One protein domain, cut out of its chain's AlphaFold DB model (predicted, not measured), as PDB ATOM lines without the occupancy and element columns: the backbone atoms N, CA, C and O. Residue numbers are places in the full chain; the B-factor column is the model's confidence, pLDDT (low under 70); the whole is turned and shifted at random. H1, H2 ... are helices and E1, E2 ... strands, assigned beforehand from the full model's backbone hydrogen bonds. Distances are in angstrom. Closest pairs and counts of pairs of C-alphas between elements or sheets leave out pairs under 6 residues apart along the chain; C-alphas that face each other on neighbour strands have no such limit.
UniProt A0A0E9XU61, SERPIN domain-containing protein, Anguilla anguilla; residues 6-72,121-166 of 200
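AT A GLANCE: This is residues 6 to 72 and 121 to 166 of the 200 residues of the protein "SERPIN domain-containing protein" of Anguilla anguilla (UniProt A0A0E9XU61). A strongly twisted and curled sheet of seven strands wraps round one short helix, H2, while a second short helix, H1, packs on the sheet near E6 and E7, and H3 only grazes the sheet with its residues 123 to 125. The long link before E5 loops out from the body, and its residues 132 to 137 stick out free. The printed part has 113 residues, with seven named strands and three named helices in the order E1 E2 E3 H1 H2 E4 H3 E5 E6 E7; the sheet is mixed, in the order E5 E4 E1 E2 E3 E6 E7, with E5 and E4 parallel and the other neighbours antiparallel. The class is mixed, helices and strands, and the whole is compact, with a radius of gyration of the C-alphas of 13.9 A and spans of 41 by 32 by 27 A.

IN THESE COORDINATES: E1, residues 6 to 13, begins at C-alpha 6 at (-1.066, -21.180, -21.198) and is 21.1 A long from first to last C-alpha. E2, residues 18 to 24, is 19.5 A long, and E3, residues 29 to 36, is 22.8 A long. E6, residues 147 to 153, measures 19.6 A. E7, residues 158 to 165, measures 19.7 A, bends by 52 degrees at residue 161 and ends at C-alpha 165 at (-4.804, -5.998, -7.475). E4, residues 63 to 68, is 14.9 A long, and E5, residues 140 to 142, is 6.4 A long. H1 is residues 43 to 49, 10.2 A, and H2 is residues 52 to 58, 10.0 A, with C-alpha 52 at (7.123, -15.527, -2.537). H3 is residues 122 to 125, 5.1 A.

HOW THE PARTS SIT: E1, E2 and E3 form a meander, each strand the antiparallel neighbour of the one before, and E1 and E2, like E2 and E3, are a hairpin. Between E1 and E2, N 11 and O 20 are 2.9 A apart, within hydrogen-bond range; between E2 and E3, N 21 and O 33 are 2.8 A apart. E3 and E6 are antiparallel at 160 degrees, with N 32 and O 150 at 2.8 A. The hairpin of E6 and E7 has N 149 and O 163 at 2.9 A. The pairing of E1 is staggered: residues 6 to 8 pair with E4, where N 8 and O 63 are 3.0 A apart, and residues 9 to 13 pair with E2. E4 in turn pairs with E5 over its residues 66 to 68, with N 141 and O 66 at 2.8 A. E5 and E7 are the edge strands. The sheet curls round H2; the closest C-alphas of H2 and E3 are those of Tyr 56 and Leu 32, 7.5 A apart, and those of H2 and E7 are Thr 53 and Thr 158, 6.8 A apart. H1 is on the sheet at a height of 8.8 A; it lies over E6, only just, with 3 of its 7 C-alphas falling on that strand, and runs slantwise to it at 33 degrees on the local plane. The closest C-alphas of H1 and E6 are those of Met 43 and Phe 147, 7.8 A apart. For H3 and E1 they are those of Ala 124 and Tyr 6, 7.0 A apart. H1 and H2 are apart, and H3 is apart from both. In H2 every O i to N i+4 pair is within hydrogen-bond range, in H1 2 of 3 are, and H3 is too short for such a pair.

THE WHOLE: The two C-alphas farthest apart are those of Ala 48 and Leu 134, 42.1 A. Residues 73 to 120 are not printed, and C-alphas 72 and 121 are 10.4 A apart across this cut. The link from H3 to E5, residues 126 to 139, is long. The mean pLDDT of the printed part is 82.8; residues 39 to 41 and 121 to 138 are under 70.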
ATOM      1  N   TYR A   6      -2.450 -21.448 -21.589       83.44
ATOM      2  CA  TYR A   6      -1.066 -21.180 -21.198       83.44
ATOM      3  C   TYR A   6      -0.511 -22.314 -20.339       83.44
ATOM      4  O   TYR A   6      -1.279 -22.956 -19.611       83.44
ATOM      5  N   PRO A   7       0.804 -22.579 -20.409       88.25
ATOM      6  CA  PRO A   7       1.471 -23.388 -19.404       88.25
ATOM      7  C   PRO A   7       1.519 -22.608 -18.087       88.25
ATOM      8  O   PRO A   7       1.972 -21.468 -18.064       88.25
ATOM      9  N   LEU A   8       1.067 -23.213 -16.991       91.38
ATOM     10  CA  LEU A   8       1.246 -22.659 -15.650       91.38
ATOM     11  C   LEU A   8       1.423 -23.758 -14.602       91.38
ATOM     12  O   LEU A   8       0.892 -24.861 -14.752       91.38
ATOM     13  N   SER A   9       2.152 -23.463 -13.533       94.88
ATOM     14  CA  SER A   9       2.225 -24.334 -12.355       94.88
ATOM     15  C   SER A   9       1.174 -23.919 -11.333       94.88
ATOM     16  O   SER A   9       0.882 -22.734 -11.209       94.88
ATOM     17  N   LEU A  10       0.603 -24.886 -10.608       93.81
ATOM     18  CA  LEU A  10      -0.430 -24.647  -9.597       93.81
ATOM     19  C   LEU A  10      -0.084 -25.300  -8.265       93.81
ATOM     20  O   LEU A  10       0.433 -26.419  -8.224       93.81
ATOM     21  N   LEU A  11      -0.457 -24.611  -7.196       93.56
ATOM     22  CA  LEU A  11      -0.360 -25.021  -5.803       93.56
ATOM     23  C   LEU A  11      -1.629 -24.532  -5.087       93.56
ATOM     24  O   LEU A  11      -2.095 -23.426  -5.340       93.56
ATOM     25  N   ILE A  12      -2.189 -25.352  -4.200       92.38
ATOM     26  CA  ILE A  12      -3.154 -24.883  -3.199       92.38
ATOM     27  C   ILE A  12      -2.371 -24.752  -1.900       92.38
ATOM     28  O   ILE A  12      -1.859 -25.749  -1.390       92.38
ATOM     29  N   ASP A  13      -2.237 -23.528  -1.410       92.56
ATOM     30  CA  ASP A  13      -1.562 -23.242  -0.156       92.56
ATOM     31  C   ASP A  13      -2.591 -23.164   0.976       92.56
ATOM     32  O   ASP A  13      -3.474 -22.306   0.981       92.56
ATOM     33  N   VAL A  14      -2.493 -24.110   1.910       90.31
ATOM     34  CA  VAL A  14      -3.447 -24.256   3.018       90.31
ATOM     35  C   VAL A  14      -3.234 -23.179   4.083       90.31
ATOM     36  O   VAL A  14      -4.204 -22.718   4.680       90.31
ATOM     37  N   ASP A  15      -1.995 -22.730   4.294       90.00
ATOM     38  CA  ASP A  15      -1.655 -21.751   5.333       90.00
ATOM     39  C   ASP A  15      -2.094 -20.331   4.953       90.00
ATOM     40  O   ASP A  15      -2.455 -19.517   5.818       90.00
ATOM     41  N   LEU A  16      -2.072 -20.041   3.651       90.75
ATOM     42  CA  LEU A  16      -2.572 -18.806   3.054       90.75
ATOM     43  C   LEU A  16      -4.062 -18.863   2.693       90.75
ATOM     44  O   LEU A  16      -4.618 -17.819   2.354       90.75
ATOM     45  N   ASP A  17      -4.692 -20.042   2.748       90.12
ATOM     46  CA  ASP A  17      -6.017 -20.309   2.171       90.12
ATOM     47  C   ASP A  17      -6.139 -19.726   0.751       90.12
ATOM     48  O   ASP A  17      -6.997 -18.889   0.448       90.12
ATOM     49  N   ALA A  18      -5.204 -20.110  -0.121       91.50
ATOM     50  CA  ALA A  18      -5.060 -19.506  -1.439       91.50
ATOM     51  C   ALA A  18      -4.687 -20.509  -2.532       91.50
ATOM     52  O   ALA A  18      -3.928 -21.458  -2.338       91.50
ATOM     53  N   MET A  19      -5.173 -20.235  -3.737       92.38
ATOM     54  CA  MET A  19      -4.690 -20.832  -4.969       92.38
ATOM     55  C   MET A  19      -3.515 -20.012  -5.507       92.38
ATOM     56  O   MET A  19      -3.631 -18.810  -5.754       92.38
ATOM     57  N   VAL A  20      -2.389 -20.679  -5.720       95.38
ATOM     58  CA  VAL A  20      -1.142 -20.092  -6.203       95.38
ATOM     59  C   VAL A  20      -0.876 -20.589  -7.619       95.38
ATOM     60  O   VAL A  20      -0.902 -21.794  -7.875       95.38
ATOM     61  N   ALA A  21      -0.615 -19.665  -8.538       95.44
ATOM     62  CA  ALA A  21      -0.279 -19.950  -9.925       95.44
ATOM     63  C   ALA A  21       1.038 -19.288 -10.320       95.44
ATOM     64  O   ALA A  21       1.290 -18.150  -9.939       95.44
ATOM     65  N   LEU A  22       1.852 -19.978 -11.116       95.62
ATOM     66  CA  LEU A  22       3.078 -19.433 -11.693       95.62
ATOM     67  C   LEU A  22       3.014 -19.496 -13.211       95.62
ATOM     68  O   LEU A  22       2.913 -20.583 -13.787       95.62
ATOM     69  N   PHE A  23       3.088 -18.330 -13.841       93.12
ATOM     70  CA  PHE A  23       3.082 -18.165 -15.285       93.12
ATOM     71  C   PHE A  23       4.499 -17.842 -15.765       93.12
ATOM     72  O   PHE A  23       4.995 -16.761 -15.450       93.12
ATOM     73  N   PRO A  24       5.152 -18.729 -16.529       91.88
ATOM     74  CA  PRO A  24       6.461 -18.447 -17.098       91.88
ATOM     75  C   PRO A  24       6.347 -17.395 -18.206       91.88
ATOM     76  O   PRO A  24       5.575 -17.555 -19.158       91.88
ATOM     77  N   PHE A  25       7.129 -16.328 -18.091       87.94
ATOM     78  CA  PHE A  25       7.278 -15.270 -19.089       87.94
ATOM     79  C   PHE A  25       8.622 -15.402 -19.819       87.94
ATOM     80  O   PHE A  25       9.449 -16.276 -19.553       87.94
ATOM     81  N   LYS A  26       8.834 -14.533 -20.809       82.62
ATOM     82  CA  LYS A  26      10.113 -14.437 -21.520       82.62
ATOM     83  C   LYS A  26      11.232 -13.974 -20.579       82.62
ATOM     84  O   LYS A  26      10.982 -13.349 -19.557       82.62
ATOM     85  N   GLN A  27      12.473 -14.207 -21.012       87.12
ATOM     86  CA  GLN A  27      13.692 -13.686 -20.376       87.12
ATOM     87  C   GLN A  27      13.942 -14.187 -18.940       87.12
ATOM     88  O   GLN A  27      14.629 -13.519 -18.179       87.12
ATOM     89  N   GLY A  28      13.446 -15.380 -18.588       91.06
ATOM     90  CA  GLY A  28      13.697 -15.971 -17.268       91.06
ATOM     91  C   GLY A  28      12.978 -15.229 -16.146       91.06
ATOM     92  O   GLY A  28      13.535 -15.055 -15.066       91.06
ATOM     93  N   MET A  29      11.768 -14.753 -16.432       93.62
ATOM     94  CA  MET A  29      10.876 -14.167 -15.446       93.62
ATOM     95  C   MET A  29       9.600 -14.989 -15.360       93.62
ATOM     96  O   MET A  29       9.144 -15.539 -16.364       93.62
ATOM     97  N   SER A  30       8.955 -14.965 -14.201       94.56
ATOM     98  CA  SER A  30       7.655 -15.598 -14.008       94.56
ATOM     99  C   SER A  30       6.715 -14.716 -13.202       94.56
ATOM    100  O   SER A  30       7.114 -14.079 -12.230       94.56
ATOM    101  N   LEU A  31       5.436 -14.705 -13.566       94.56
ATOM    102  CA  LEU A  31       4.389 -14.067 -12.778       94.56
ATOM    103  C   LEU A  31       3.811 -15.078 -11.785       94.56
ATOM    104  O   LEU A  31       3.139 -16.032 -12.176       94.56
ATOM    105  N   LEU A  32       4.045 -14.852 -10.498       96.06
ATOM    106  CA  LEU A  32       3.380 -15.546  -9.404       96.06
ATOM    107  C   LEU A  32       2.069 -14.821  -9.086       96.06
ATOM    108  O   LEU A  32       2.074 -13.618  -8.843       96.06
ATOM    109  N   VAL A  33       0.955 -15.542  -9.050       95.06
ATOM    110  CA  VAL A  33      -0.363 -15.041  -8.645       95.06
ATOM    111  C   VAL A  33      -0.822 -15.828  -7.430       95.06
ATOM    112  O   VAL A  33      -0.869 -17.053  -7.476       95.06
ATOM    113  N   VAL A  34      -1.195 -15.130  -6.361       94.94
ATOM    114  CA  VAL A  34      -1.778 -15.720  -5.151       94.94
ATOM    115  C   VAL A  34      -3.194 -15.179  -5.010       94.94
ATOM    116  O   VAL A  34      -3.411 -14.014  -4.668       94.94
ATOM    117  N   MET A  35      -4.163 -16.027  -5.332       92.75
ATOM    118  CA  MET A  35      -5.584 -15.717  -5.284       92.75
ATOM    119  C   MET A  35      -6.203 -16.452  -4.092       92.75
ATOM    120  O   MET A  35      -6.137 -17.678  -4.063       92.75
ATOM    121  N   PRO A  36      -6.826 -15.762  -3.128       89.81
ATOM    122  CA  PRO A  36      -7.462 -16.442  -2.008       89.81
ATOM    123  C   PRO A  36      -8.555 -17.406  -2.470       89.81
ATOM    124  O   PRO A  36      -9.256 -17.146  -3.447       89.81
ATOM    125  N   SER A  37      -8.743 -18.503  -1.748       84.50
ATOM    126  CA  SER A  37      -9.795 -19.482  -2.041       84.50
ATOM    127  C   SER A  37     -11.194 -18.918  -1.773       84.50
ATOM    128  O   SER A  37     -12.164 -19.330  -2.407       84.50
ATOM    129  N   SER A  38     -11.296 -17.954  -0.853       77.31
ATOM    130  CA  SER A  38     -12.533 -17.286  -0.456       77.31
ATOM    131  C   SER A  38     -12.375 -15.766  -0.473       77.31
ATOM    132  O   SER A  38     -11.392 -15.220   0.024       77.31
ATOM    133  N   GLY A  39     -13.399 -15.060  -0.957       67.44
ATOM    134  CA  GLY A  39     -13.425 -13.593  -0.985       67.44
ATOM    135  C   GLY A  39     -13.448 -12.924   0.397       67.44
ATOM    136  O   GLY A  39     -13.371 -11.701   0.478       67.44
ATOM    137  N   GLN A  40     -13.554 -13.697   1.483       66.62
ATOM    138  CA  GLN A  40     -13.483 -13.178   2.854       66.62
ATOM    139  C   GLN A  40     -12.056 -13.071   3.404       66.62
ATOM    140  O   GLN A  40     -11.857 -12.500   4.479       66.62
ATOM    141  N   VAL A  41     -11.052 -13.600   2.698       68.50
ATOM    142  CA  VAL A  41      -9.671 -13.541   3.177       68.50
ATOM    143  C   VAL A  41      -9.149 -12.106   3.092       68.50
ATOM    144  O   VAL A  41      -9.097 -11.485   2.028       68.50
ATOM    145  N   ASN A  42      -8.733 -11.573   4.241       79.62
ATOM    146  CA  ASN A  42      -8.123 -10.255   4.323       79.62
ATOM    147  C   ASN A  42      -6.761 -10.269   3.617       79.62
ATOM    148  O   ASN A  42      -5.835 -10.953   4.055       79.62
ATOM    149  N   MET A  43      -6.610  -9.450   2.573       83.75
ATOM    150  CA  MET A  43      -5.344  -9.309   1.849       83.75
ATOM    151  C   MET A  43      -4.172  -8.989   2.785       83.75
ATOM    152  O   MET A  43      -3.095  -9.543   2.626       83.75
ATOM    153  N   SER A  44      -4.372  -8.158   3.809       85.81
ATOM    154  CA  SER A  44      -3.314  -7.841   4.777       85.81
ATOM    155  C   SER A  44      -2.819  -9.075   5.536       85.81
ATOM    156  O   SER A  44      -1.641  -9.141   5.876       85.81
ATOM    157  N   ALA A  45      -3.694 -10.049   5.800       85.19
ATOM    158  CA  ALA A  45      -3.326 -11.279   6.492       85.19
ATOM    159  C   ALA A  45      -2.510 -12.214   5.587       85.19
ATOM    160  O   ALA A  45      -1.548 -12.815   6.057       85.19
ATOM    161  N   ILE A  46      -2.844 -12.280   4.290       86.56
ATOM    162  CA  ILE A  46      -2.011 -12.968   3.292       86.56
ATOM    163  C   ILE A  46      -0.650 -12.283   3.211       86.56
ATOM    164  O   ILE A  46       0.367 -12.946   3.366       86.56
ATOM    165  N   GLY A  47      -0.623 -10.958   3.040       88.44
ATOM    166  CA  GLY A  47       0.617 -10.190   2.917       88.44
ATOM    167  C   GLY A  47       1.570 -10.381   4.100       88.44
ATOM    168  O   GLY A  47       2.770 -10.500   3.894       88.44
ATOM    169  N   ALA A  48       1.044 -10.494   5.325       89.25
ATOM    170  CA  ALA A  48       1.851 -10.728   6.525       89.25
ATOM    171  C   ALA A  48       2.502 -12.125   6.590       89.25
ATOM    172  O   ALA A  48       3.499 -12.298   7.287       89.25
ATOM    173  N   LYS A  49       1.941 -13.119   5.894       90.94
ATOM    174  CA  LYS A  49       2.449 -14.502   5.842       90.94
ATOM    175  C   LYS A  49       3.137 -14.839   4.516       90.94
ATOM    176  O   LYS A  49       3.667 -15.936   4.364       90.94
ATOM    177  N   LEU A  50       3.080 -13.933   3.542       92.00
ATOM    178  CA  LEU A  50       3.497 -14.201   2.175       92.00
ATOM    179  C   LEU A  50       5.016 -14.375   2.100       92.00
ATOM    180  O   LEU A  50       5.774 -13.450   2.381       92.00
ATOM    181  N   ASN A  51       5.451 -15.542   1.634       94.62
ATOM    182  CA  ASN A  51       6.837 -15.805   1.273       94.62
ATOM    183  C   ASN A  51       6.892 -16.239  -0.194       94.62
ATOM    184  O   ASN A  51       6.665 -17.398  -0.530       94.62
ATOM    185  N   THR A  52       7.157 -15.287  -1.088       94.44
ATOM    186  CA  THR A  52       7.123 -15.527  -2.537       94.44
ATOM    187  C   THR A  52       8.170 -16.538  -2.993       94.44
ATOM    188  O   THR A  52       7.894 -17.315  -3.900       94.44
ATOM    189  N   THR A  53       9.348 -16.554  -2.367       93.38
ATOM    190  CA  THR A  53      10.433 -17.486  -2.706       93.38
ATOM    191  C   THR A  53      10.089 -18.918  -2.288       93.38
ATOM    192  O   THR A  53      10.279 -19.839  -3.079       93.38
ATOM    193  N   ASP A  54       9.502 -19.113  -1.100       94.88
ATOM    194  CA  ASP A  54       8.989 -20.426  -0.667       94.88
ATOM    195  C   ASP A  54       7.891 -20.944  -1.606       94.88
ATOM    196  O   ASP A  54       7.969 -22.068  -2.109       94.88
ATOM    197  N   LEU A  55       6.899 -20.099  -1.907       95.44
ATOM    198  CA  LEU A  55       5.817 -20.449  -2.827       95.44
ATOM    199  C   LEU A  55       6.361 -20.848  -4.200       95.44
ATOM    200  O   LEU A  55       5.949 -21.869  -4.749       95.44
ATOM    201  N   TYR A  56       7.307 -20.069  -4.732       93.88
ATOM    202  CA  TYR A  56       7.966 -20.340  -6.007       93.88
ATOM    203  C   TYR A  56       8.649 -21.715  -6.013       93.88
ATOM    204  O   TYR A  56       8.476 -22.483  -6.957       93.88
ATOM    205  N   ALA A  57       9.373 -22.064  -4.947       93.12
ATOM    206  CA  ALA A  57      10.087 -23.337  -4.840       93.12
ATOM    207  C   ALA A  57       9.159 -24.560  -4.716       93.12
ATOM    208  O   ALA A  57       9.525 -25.662  -5.128       93.12
ATOM    209  N   ARG A  58       7.956 -24.385  -4.156       95.31
ATOM    210  CA  ARG A  58       6.965 -25.458  -3.951       95.31
ATOM    211  C   ARG A  58       6.098 -25.736  -5.179       95.31
ATOM    212  O   ARG A  58       5.401 -26.753  -5.221       95.31
ATOM    213  N   LEU A  59       6.111 -24.848  -6.170       93.88
ATOM    214  CA  LEU A  59       5.325 -25.000  -7.388       93.88
ATOM    215  C   LEU A  59       5.852 -26.154  -8.250       93.88
ATOM    216  O   LEU A  59       7.042 -26.291  -8.519       93.88
ATOM    217  N   GLY A  60       4.926 -27.010  -8.683       92.00
ATOM    218  CA  GLY A  60       5.243 -28.200  -9.466       92.00
ATOM    219  C   GLY A  60       5.513 -27.917 -10.946       92.00
ATOM    220  O   GLY A  60       5.776 -26.795 -11.373       92.00
ATOM    221  N   ARG A  61       5.403 -28.967 -11.766       90.94
ATOM    222  CA  ARG A  61       5.573 -28.858 -13.222       90.94
ATOM    223  C   ARG A  61       4.417 -28.080 -13.874       90.94
ATOM    224  O   ARG A  61       3.265 -28.332 -13.503       90.94
ATOM    225  N   PRO A  62       4.698 -27.235 -14.885       91.00
ATOM    226  CA  PRO A  62       3.659 -26.530 -15.621       91.00
ATOM    227  C   PRO A  62       2.685 -27.481 -16.319       91.00
ATOM    228  O   PRO A  62       3.069 -28.535 -16.832       91.00
ATOM    229  N   LYS A  63       1.416 -27.081 -16.371       89.31
ATOM    230  CA  LYS A  63       0.344 -27.747 -17.110       89.31
ATOM    231  C   LYS A  63      -0.345 -26.739 -18.018       89.31
ATOM    232  O   LYS A  63      -0.593 -25.606 -17.615       89.31
ATOM    233  N   THR A  64      -0.686 -27.166 -19.228       87.75
ATOM    234  CA  THR A  64      -1.427 -26.330 -20.177       87.75
ATOM    235  C   THR A  64      -2.901 -26.279 -19.789       87.75
ATOM    236  O   THR A  64      -3.581 -27.306 -19.770       87.75
ATOM    237  N   MET A  65      -3.406 -25.083 -19.489       85.56
ATOM    238  CA  MET A  65      -4.764 -24.862 -18.982       85.56
ATOM    239  C   MET A  65      -5.392 -23.632 -19.630       85.56
ATOM    240  O   MET A  65      -4.674 -22.749 -20.089       85.56
ATOM    241  N   GLN A  66      -6.725 -23.557 -19.668       87.12
ATOM    242  CA  GLN A  66      -7.405 -22.317 -20.064       87.12
ATOM    243  C   GLN A  66      -7.240 -21.272 -18.964       87.12
ATOM    244  O   GLN A  66      -7.467 -21.587 -17.797       87.12
ATOM    245  N   VAL A  67      -6.892 -20.039 -19.321       86.19
ATOM    246  CA  VAL A  67      -6.647 -18.974 -18.341       86.19
ATOM    247  C   VAL A  67      -7.555 -17.782 -18.600       86.19
ATOM    248  O   VAL A  67      -7.753 -17.362 -19.739       86.19
ATOM    249  N   LYS A  68      -8.092 -17.222 -17.519       87.06
ATOM    250  CA  LYS A  68      -8.732 -15.908 -17.485       87.06
ATOM    251  C   LYS A  68      -8.016 -15.058 -16.444       87.06
ATOM    252  O   LYS A  68      -8.341 -15.126 -15.261       87.06
ATOM    253  N   LEU A  69      -7.023 -14.300 -16.890       86.62
ATOM    254  CA  LEU A  69      -6.255 -13.378 -16.061       86.62
ATOM    255  C   LEU A  69      -6.570 -11.947 -16.525       86.62
ATOM    256  O   LEU A  69      -6.485 -11.686 -17.726       86.62
ATOM    257  N   PRO A  70      -6.988 -11.034 -15.634       85.25
ATOM    258  CA  PRO A  70      -7.278  -9.665 -16.022       85.25
ATOM    259  C   PRO A  70      -6.036  -8.960 -16.570       85.25
ATOM    260  O   PRO A  70      -4.972  -9.017 -15.957       85.25
ATOM    261  N   LYS A  71      -6.203  -8.249 -17.686       85.25
ATOM    262  CA  LYS A  71      -5.236  -7.239 -18.132       85.25
ATOM    263  C   LYS A  71      -5.322  -6.046 -17.193       85.25
ATOM    264  O   LYS A  71      -6.426  -5.665 -16.798       85.25
ATOM    265  N   PHE A  72      -4.185  -5.464 -16.850       84.50
ATOM    266  CA  PHE A  72      -4.144  -4.264 -16.025       84.50
ATOM    267  C   PHE A  72      -2.871  -3.466 -16.286       84.50
ATOM    268  O   PHE A  72      -1.832  -4.023 -16.638       84.50
ATOM    269  N   GLU A 121      -1.070  -9.829 -22.667       64.88
ATOM    270  CA  GLU A 121      -0.988 -11.241 -23.077       64.88
ATOM    271  C   GLU A 121       0.276 -11.563 -23.902       64.88
ATOM    272  O   GLU A 121       0.611 -12.739 -24.047       64.88
ATOM    273  N   GLU A 122       1.021 -10.561 -24.382       58.34
ATOM    274  CA  GLU A 122       2.134 -10.738 -25.336       58.34
ATOM    275  C   GLU A 122       3.337 -11.498 -24.743       58.34
ATOM    276  O   GLU A 122       4.061 -12.220 -25.443       58.34
ATOM    277  N   GLY A 123       3.567 -11.358 -23.432       49.41
ATOM    278  CA  GLY A 123       4.621 -12.075 -22.706       49.41
ATOM    279  C   GLY A 123       4.318 -13.563 -22.515       49.41
ATOM    280  O   GLY A 123       5.234 -14.386 -22.546       49.41
ATOM    281  N   ALA A 124       3.036 -13.905 -22.377       51.00
ATOM    282  CA  ALA A 124       2.552 -15.272 -22.208       51.00
ATOM    283  C   ALA A 124       2.343 -15.988 -23.560       51.00
ATOM    284  O   ALA A 124       2.489 -17.208 -23.656       51.00
ATOM    285  N   GLU A 125       2.040 -15.234 -24.620       46.38
ATOM    286  CA  GLU A 125       1.742 -15.741 -25.964       46.38
ATOM    287  C   GLU A 125       2.932 -16.453 -26.626       46.38
ATOM    288  O   GLU A 125       2.760 -17.511 -27.231       46.38
ATOM    289  N   ALA A 126       4.161 -15.965 -26.445       42.59
ATOM    290  CA  ALA A 126       5.330 -16.626 -27.038       42.59
ATOM    291  C   ALA A 126       5.694 -17.970 -26.393       42.59
ATOM    292  O   ALA A 126       6.392 -18.772 -27.010       42.59
ATOM    293  N   THR A 127       5.222 -18.229 -25.172       49.16
ATOM    294  CA  THR A 127       5.406 -19.518 -24.490       49.16
ATOM    295  C   THR A 127       4.301 -20.520 -24.877       49.16
ATOM    296  O   THR A 127       4.422 -21.714 -24.622       49.16
ATOM    297  N   ALA A 128       3.218 -20.068 -25.526       46.34
ATOM    298  CA  ALA A 128       1.984 -20.830 -25.742       46.34
ATOM    299  C   ALA A 128       1.878 -21.568 -27.097       46.34
ATOM    300  O   ALA A 128       0.816 -22.104 -27.417       46.34
ATOM    301  N   ALA A 129       2.946 -21.639 -27.899       42.72
ATOM    302  CA  ALA A 129       2.896 -22.090 -29.298       42.72
ATOM    303  C   ALA A 129       2.600 -23.597 -29.538       42.72
ATOM    304  O   ALA A 129       2.917 -24.130 -30.600       42.72
ATOM    305  N   THR A 130       2.001 -24.338 -28.598       41.62
ATOM    306  CA  THR A 130       1.669 -25.762 -28.810       41.62
ATOM    307  C   THR A 130       0.421 -26.200 -28.033       41.62
ATOM    308  O   THR A 130       0.421 -26.225 -26.806       41.62
ATOM    309  N   SER A 131      -0.652 -26.617 -28.726       37.50
ATOM    310  CA  SER A 131      -1.727 -27.435 -28.123       37.50
ATOM    311  C   SER A 131      -2.611 -28.125 -29.174       37.50
ATOM    312  O   SER A 131      -3.354 -27.465 -29.895       37.50
ATOM    313  N   VAL A 132      -2.667 -29.461 -29.135       31.45
ATOM    314  CA  VAL A 132      -3.725 -30.299 -29.744       31.45
ATOM    315  C   VAL A 132      -4.810 -30.590 -28.691       31.45
ATOM    316  O   VAL A 132      -4.512 -30.650 -27.498       31.45
ATOM    317  N   THR A 133      -6.082 -30.718 -29.093       34.47
ATOM    318  CA  THR A 133      -7.238 -30.837 -28.177       34.47
ATOM    319  C   THR A 133      -7.911 -32.206 -28.264       34.47
ATOM    320  O   THR A 133      -8.390 -32.567 -29.332       34.47
ATOM    321  N   LEU A 134      -8.065 -32.892 -27.126       32.97
ATOM    322  CA  LEU A 134      -9.096 -33.911 -26.881       32.97
ATOM    323  C   LEU A 134      -9.628 -33.728 -25.446       32.97
ATOM    324  O   LEU A 134      -8.849 -33.571 -24.510       32.97
ATOM    325  N   SER A 135     -10.954 -33.667 -25.290       42.50
ATOM    326  CA  SER A 135     -11.652 -33.235 -24.068       42.50
ATOM    327  C   SER A 135     -12.236 -34.398 -23.261       42.50
ATOM    328  O   SER A 135     -12.922 -35.260 -23.814       42.50
ATOM    329  N   ARG A 136     -12.094 -34.325 -21.933       44.53
ATOM    330  CA  ARG A 136     -13.220 -34.418 -20.983       44.53
ATOM    331  C   ARG A 136     -12.789 -33.719 -19.684       44.53
ATOM    332  O   ARG A 136     -11.919 -34.213 -18.983       44.53
ATOM    333  N   SER A 137     -13.369 -32.545 -19.416       57.47
ATOM    334  CA  SER A 137     -12.947 -31.517 -18.437       57.47
ATOM    335  C   SER A 137     -11.640 -30.794 -18.807       57.47
ATOM    336  O   SER A 137     -10.540 -31.272 -18.568       57.47
ATOM    337  N   ASN A 138     -11.755 -29.617 -19.430       64.50
ATOM    338  CA  ASN A 138     -10.600 -28.749 -19.656       64.50
ATOM    339  C   ASN A 138     -10.357 -27.928 -18.378       64.50
ATOM    340  O   ASN A 138     -11.196 -27.082 -18.054       64.50
ATOM    341  N   PRO A 139      -9.256 -28.151 -17.647       70.69
ATOM    342  CA  PRO A 139      -8.998 -27.421 -16.416       70.69
ATOM    343  C   PRO A 139      -8.780 -25.933 -16.740       70.69
ATOM    344  O   PRO A 139      -8.089 -25.581 -17.702       70.69
ATOM    345  N   THR A 140      -9.434 -25.065 -15.968       82.69
ATOM    346  CA  THR A 140      -9.433 -23.608 -16.162       82.69
ATOM    347  C   THR A 140      -8.904 -22.932 -14.903       82.69
ATOM    348  O   THR A 140      -9.303 -23.301 -13.802       82.69
ATOM    349  N   PHE A 141      -8.041 -21.935 -15.064       86.94
ATOM    350  CA  PHE A 141      -7.612 -21.028 -14.005       86.94
ATOM    351  C   PHE A 141      -8.193 -19.639 -14.279       86.94
ATOM    352  O   PHE A 141      -8.008 -19.085 -15.361       86.94
ATOM    353  N   SER A 142      -8.939 -19.081 -13.330       87.38
ATOM    354  CA  SER A 142      -9.621 -17.797 -13.500       87.38
ATOM    355  C   SER A 142      -9.375 -16.920 -12.289       87.38
ATOM    356  O   SER A 142      -9.642 -17.348 -11.173       87.38
ATOM    357  N   VAL A 143      -8.938 -15.687 -12.526       88.00
ATOM    358  CA  VAL A 143      -8.717 -14.676 -11.491       88.00
ATOM    359  C   VAL A 143      -9.840 -13.650 -11.573       88.00
ATOM    360  O   VAL A 143      -9.908 -12.856 -12.508       88.00
ATOM    361  N   ASN A 144     -10.772 -13.718 -10.625       84.62
ATOM    362  CA  ASN A 144     -12.035 -12.969 -10.631       84.62
ATOM    363  C   ASN A 144     -12.326 -12.242  -9.305       84.62
ATOM    364  O   ASN A 144     -13.459 -11.839  -9.055       84.62
ATOM    365  N   GLN A 145     -11.316 -12.097  -8.457       86.12
ATOM    366  CA  GLN A 145     -11.389 -11.479  -7.135       86.12
ATOM    367  C   GLN A 145     -10.033 -10.838  -6.808       86.12
ATOM    368  O   GLN A 145      -9.084 -11.078  -7.558       86.12
ATOM    369  N   PRO A 146      -9.906 -10.042  -5.729       90.12
ATOM    370  CA  PRO A 146      -8.624  -9.475  -5.334       90.12
ATOM    371  C   PRO A 146      -7.524 -10.533  -5.204       90.12
ATOM    372  O   PRO A 146      -7.757 -11.609  -4.656       90.12
ATOM    373  N   PHE A 147      -6.327 -10.223  -5.691       91.25
ATOM    374  CA  PHE A 147      -5.195 -11.148  -5.689       91.25
ATOM    375  C   PHE A 147      -3.877 -10.424  -5.434       91.25
ATOM    376  O   PHE A 147      -3.713  -9.246  -5.766       91.25
ATOM    377  N   PHE A 148      -2.923 -11.154  -4.866       93.94
ATOM    378  CA  PHE A 148      -1.521 -10.763  -4.841       93.94
ATOM    379  C   PHE A 148      -0.837 -11.225  -6.118       93.94
ATOM    380  O   PHE A 148      -1.157 -12.288  -6.657       93.94
ATOM    381  N   PHE A 149       0.149 -10.462  -6.564       93.62
ATOM    382  CA  PHE A 149       1.052 -10.901  -7.611       93.62
ATOM    383  C   PHE A 149       2.495 -10.558  -7.261       93.62
ATOM    384  O   PHE A 149       2.753  -9.571  -6.569       93.62
ATOM    385  N   ALA A 150       3.424 -11.345  -7.794       95.25
ATOM    386  CA  ALA A 150       4.836 -11.016  -7.832       95.25
ATOM    387  C   ALA A 150       5.407 -11.321  -9.221       95.25
ATOM    388  O   ALA A 150       5.160 -12.396  -9.764       95.25
ATOM    389  N   LEU A 151       6.170 -10.391  -9.792       94.88
ATOM    390  CA  LEU A 151       7.014 -10.689 -10.948       94.88
ATOM    391  C   LEU A 151       8.362 -11.161 -10.414       94.88
ATOM    392  O   LEU A 151       9.048 -10.397  -9.743       94.88
ATOM    393  N   MET A 152       8.712 -12.410 -10.674       95.94
ATOM    394  CA  MET A 152       9.880 -13.085 -10.120       95.94
ATOM    395  C   MET A 152      10.985 -13.153 -11.169       95.94
ATOM    396  O   MET A 152      10.703 -13.418 -12.335       95.94
ATOM    397  N   ASP A 153      12.233 -12.958 -10.752       95.69
ATOM    398  CA  ASP A 153      13.401 -13.386 -11.527       95.69
ATOM    399  C   ASP A 153      13.648 -14.877 -11.269       95.69
ATOM    400  O   ASP A 153      13.909 -15.276 -10.133       95.69
ATOM    401  N   ASP A 154      13.576 -15.714 -12.302       95.12
ATOM    402  CA  ASP A 154      13.613 -17.174 -12.149       95.12
ATOM    403  C   ASP A 154      14.979 -17.668 -11.645       95.12
ATOM    404  O   ASP A 154      15.074 -18.722 -11.010       95.12
ATOM    405  N   LYS A 155      16.050 -16.911 -11.927       95.00
ATOM    406  CA  LYS A 155      17.424 -17.265 -11.556       95.00
ATOM    407  C   LYS A 155      17.686 -17.052 -10.069       95.00
ATOM    408  O   LYS A 155      18.277 -17.916  -9.425       95.00
ATOM    409  N   THR A 156      17.310 -15.893  -9.542       95.00
ATOM    410  CA  THR A 156      17.544 -15.507  -8.142       95.00
ATOM    411  C   THR A 156      16.351 -15.793  -7.241       95.00
ATOM    412  O   THR A 156      16.492 -15.718  -6.024       95.00
ATOM    413  N   GLN A 157      15.185 -16.106  -7.816       93.19
ATOM    414  CA  GLN A 157      13.906 -16.277  -7.120       93.19
ATOM    415  C   GLN A 157      13.507 -15.050  -6.285       93.19
ATOM    416  O   GLN A 157      12.817 -15.162  -5.267       93.19
ATOM    417  N   THR A 158      13.951 -13.870  -6.724       93.88
ATOM    418  CA  THR A 158      13.681 -12.589  -6.067       93.88
ATOM    419  C   THR A 158      12.485 -11.910  -6.735       93.88
ATOM    420  O   THR A 158      12.434 -11.858  -7.970       93.88
ATOM    421  N   PRO A 159      11.526 -11.363  -5.965       94.38
ATOM    422  CA  PRO A 159      10.468 -10.540  -6.531       94.38
ATOM    423  C   PRO A 159      11.044  -9.212  -7.045       94.38
ATOM    424  O   PRO A 159      11.582  -8.413  -6.282       94.38
ATOM    425  N   LEU A 160      10.901  -8.970  -8.345       93.19
ATOM    426  CA  LEU A 160      11.192  -7.698  -9.011       93.19
ATOM    427  C   LEU A 160      10.062  -6.687  -8.789       93.19
ATOM    428  O   LEU A 160      10.307  -5.495  -8.621       93.19
ATOM    429  N   PHE A 161       8.825  -7.183  -8.772       93.56
ATOM    430  CA  PHE A 161       7.625  -6.428  -8.428       93.56
ATOM    431  C   PHE A 161       6.774  -7.251  -7.473       93.56
ATOM    432  O   PHE A 161       6.701  -8.472  -7.605       93.56
ATOM    433  N   LEU A 162       6.092  -6.573  -6.555       93.12
ATOM    434  CA  LEU A 162       5.116  -7.165  -5.650       93.12
ATOM    435  C   LEU A 162       3.936  -6.206  -5.519       93.12
ATOM    436  O   LEU A 162       4.128  -5.001  -5.346       93.12
ATOM    437  N   GLY A 163       2.717  -6.728  -5.572       91.12
ATOM    438  CA  GLY A 163       1.540  -5.886  -5.431       91.12
ATOM    439  C   GLY A 163       0.255  -6.651  -5.173       91.12
ATOM    440  O   GLY A 163       0.206  -7.881  -5.185       91.12
ATOM    441  N   VAL A 164      -0.804  -5.878  -4.937       91.50
ATOM    442  CA  VAL A 164      -2.169  -6.374  -4.756       91.50
ATOM    443  C   VAL A 164      -3.065  -5.695  -5.773       91.50
ATOM    444  O   VAL A 164      -3.183  -4.469  -5.780       91.50
ATOM    445  N   VAL A 165      -3.759  -6.487  -6.580       89.25
ATOM    446  CA  VAL A 165      -4.804  -5.998  -7.475       89.25
ATOM    447  C   VAL A 165      -6.144  -6.248  -6.798       89.25
ATOM    448  O   VAL A 165      -6.561  -7.390  -6.638       89.25
ATOM    449  N   ARG A 166      -6.822  -5.176  -6.374       87.38
ATOM    450  CA  ARG A 166      -8.180  -5.256  -5.796       87.38
ATOM    451  C   ARG A 166      -9.272  -5.131  -6.850       87.38
ATOM    452  O   ARG A 166     -10.294  -5.800  -6.759       87.38
TER     453      ARG A 166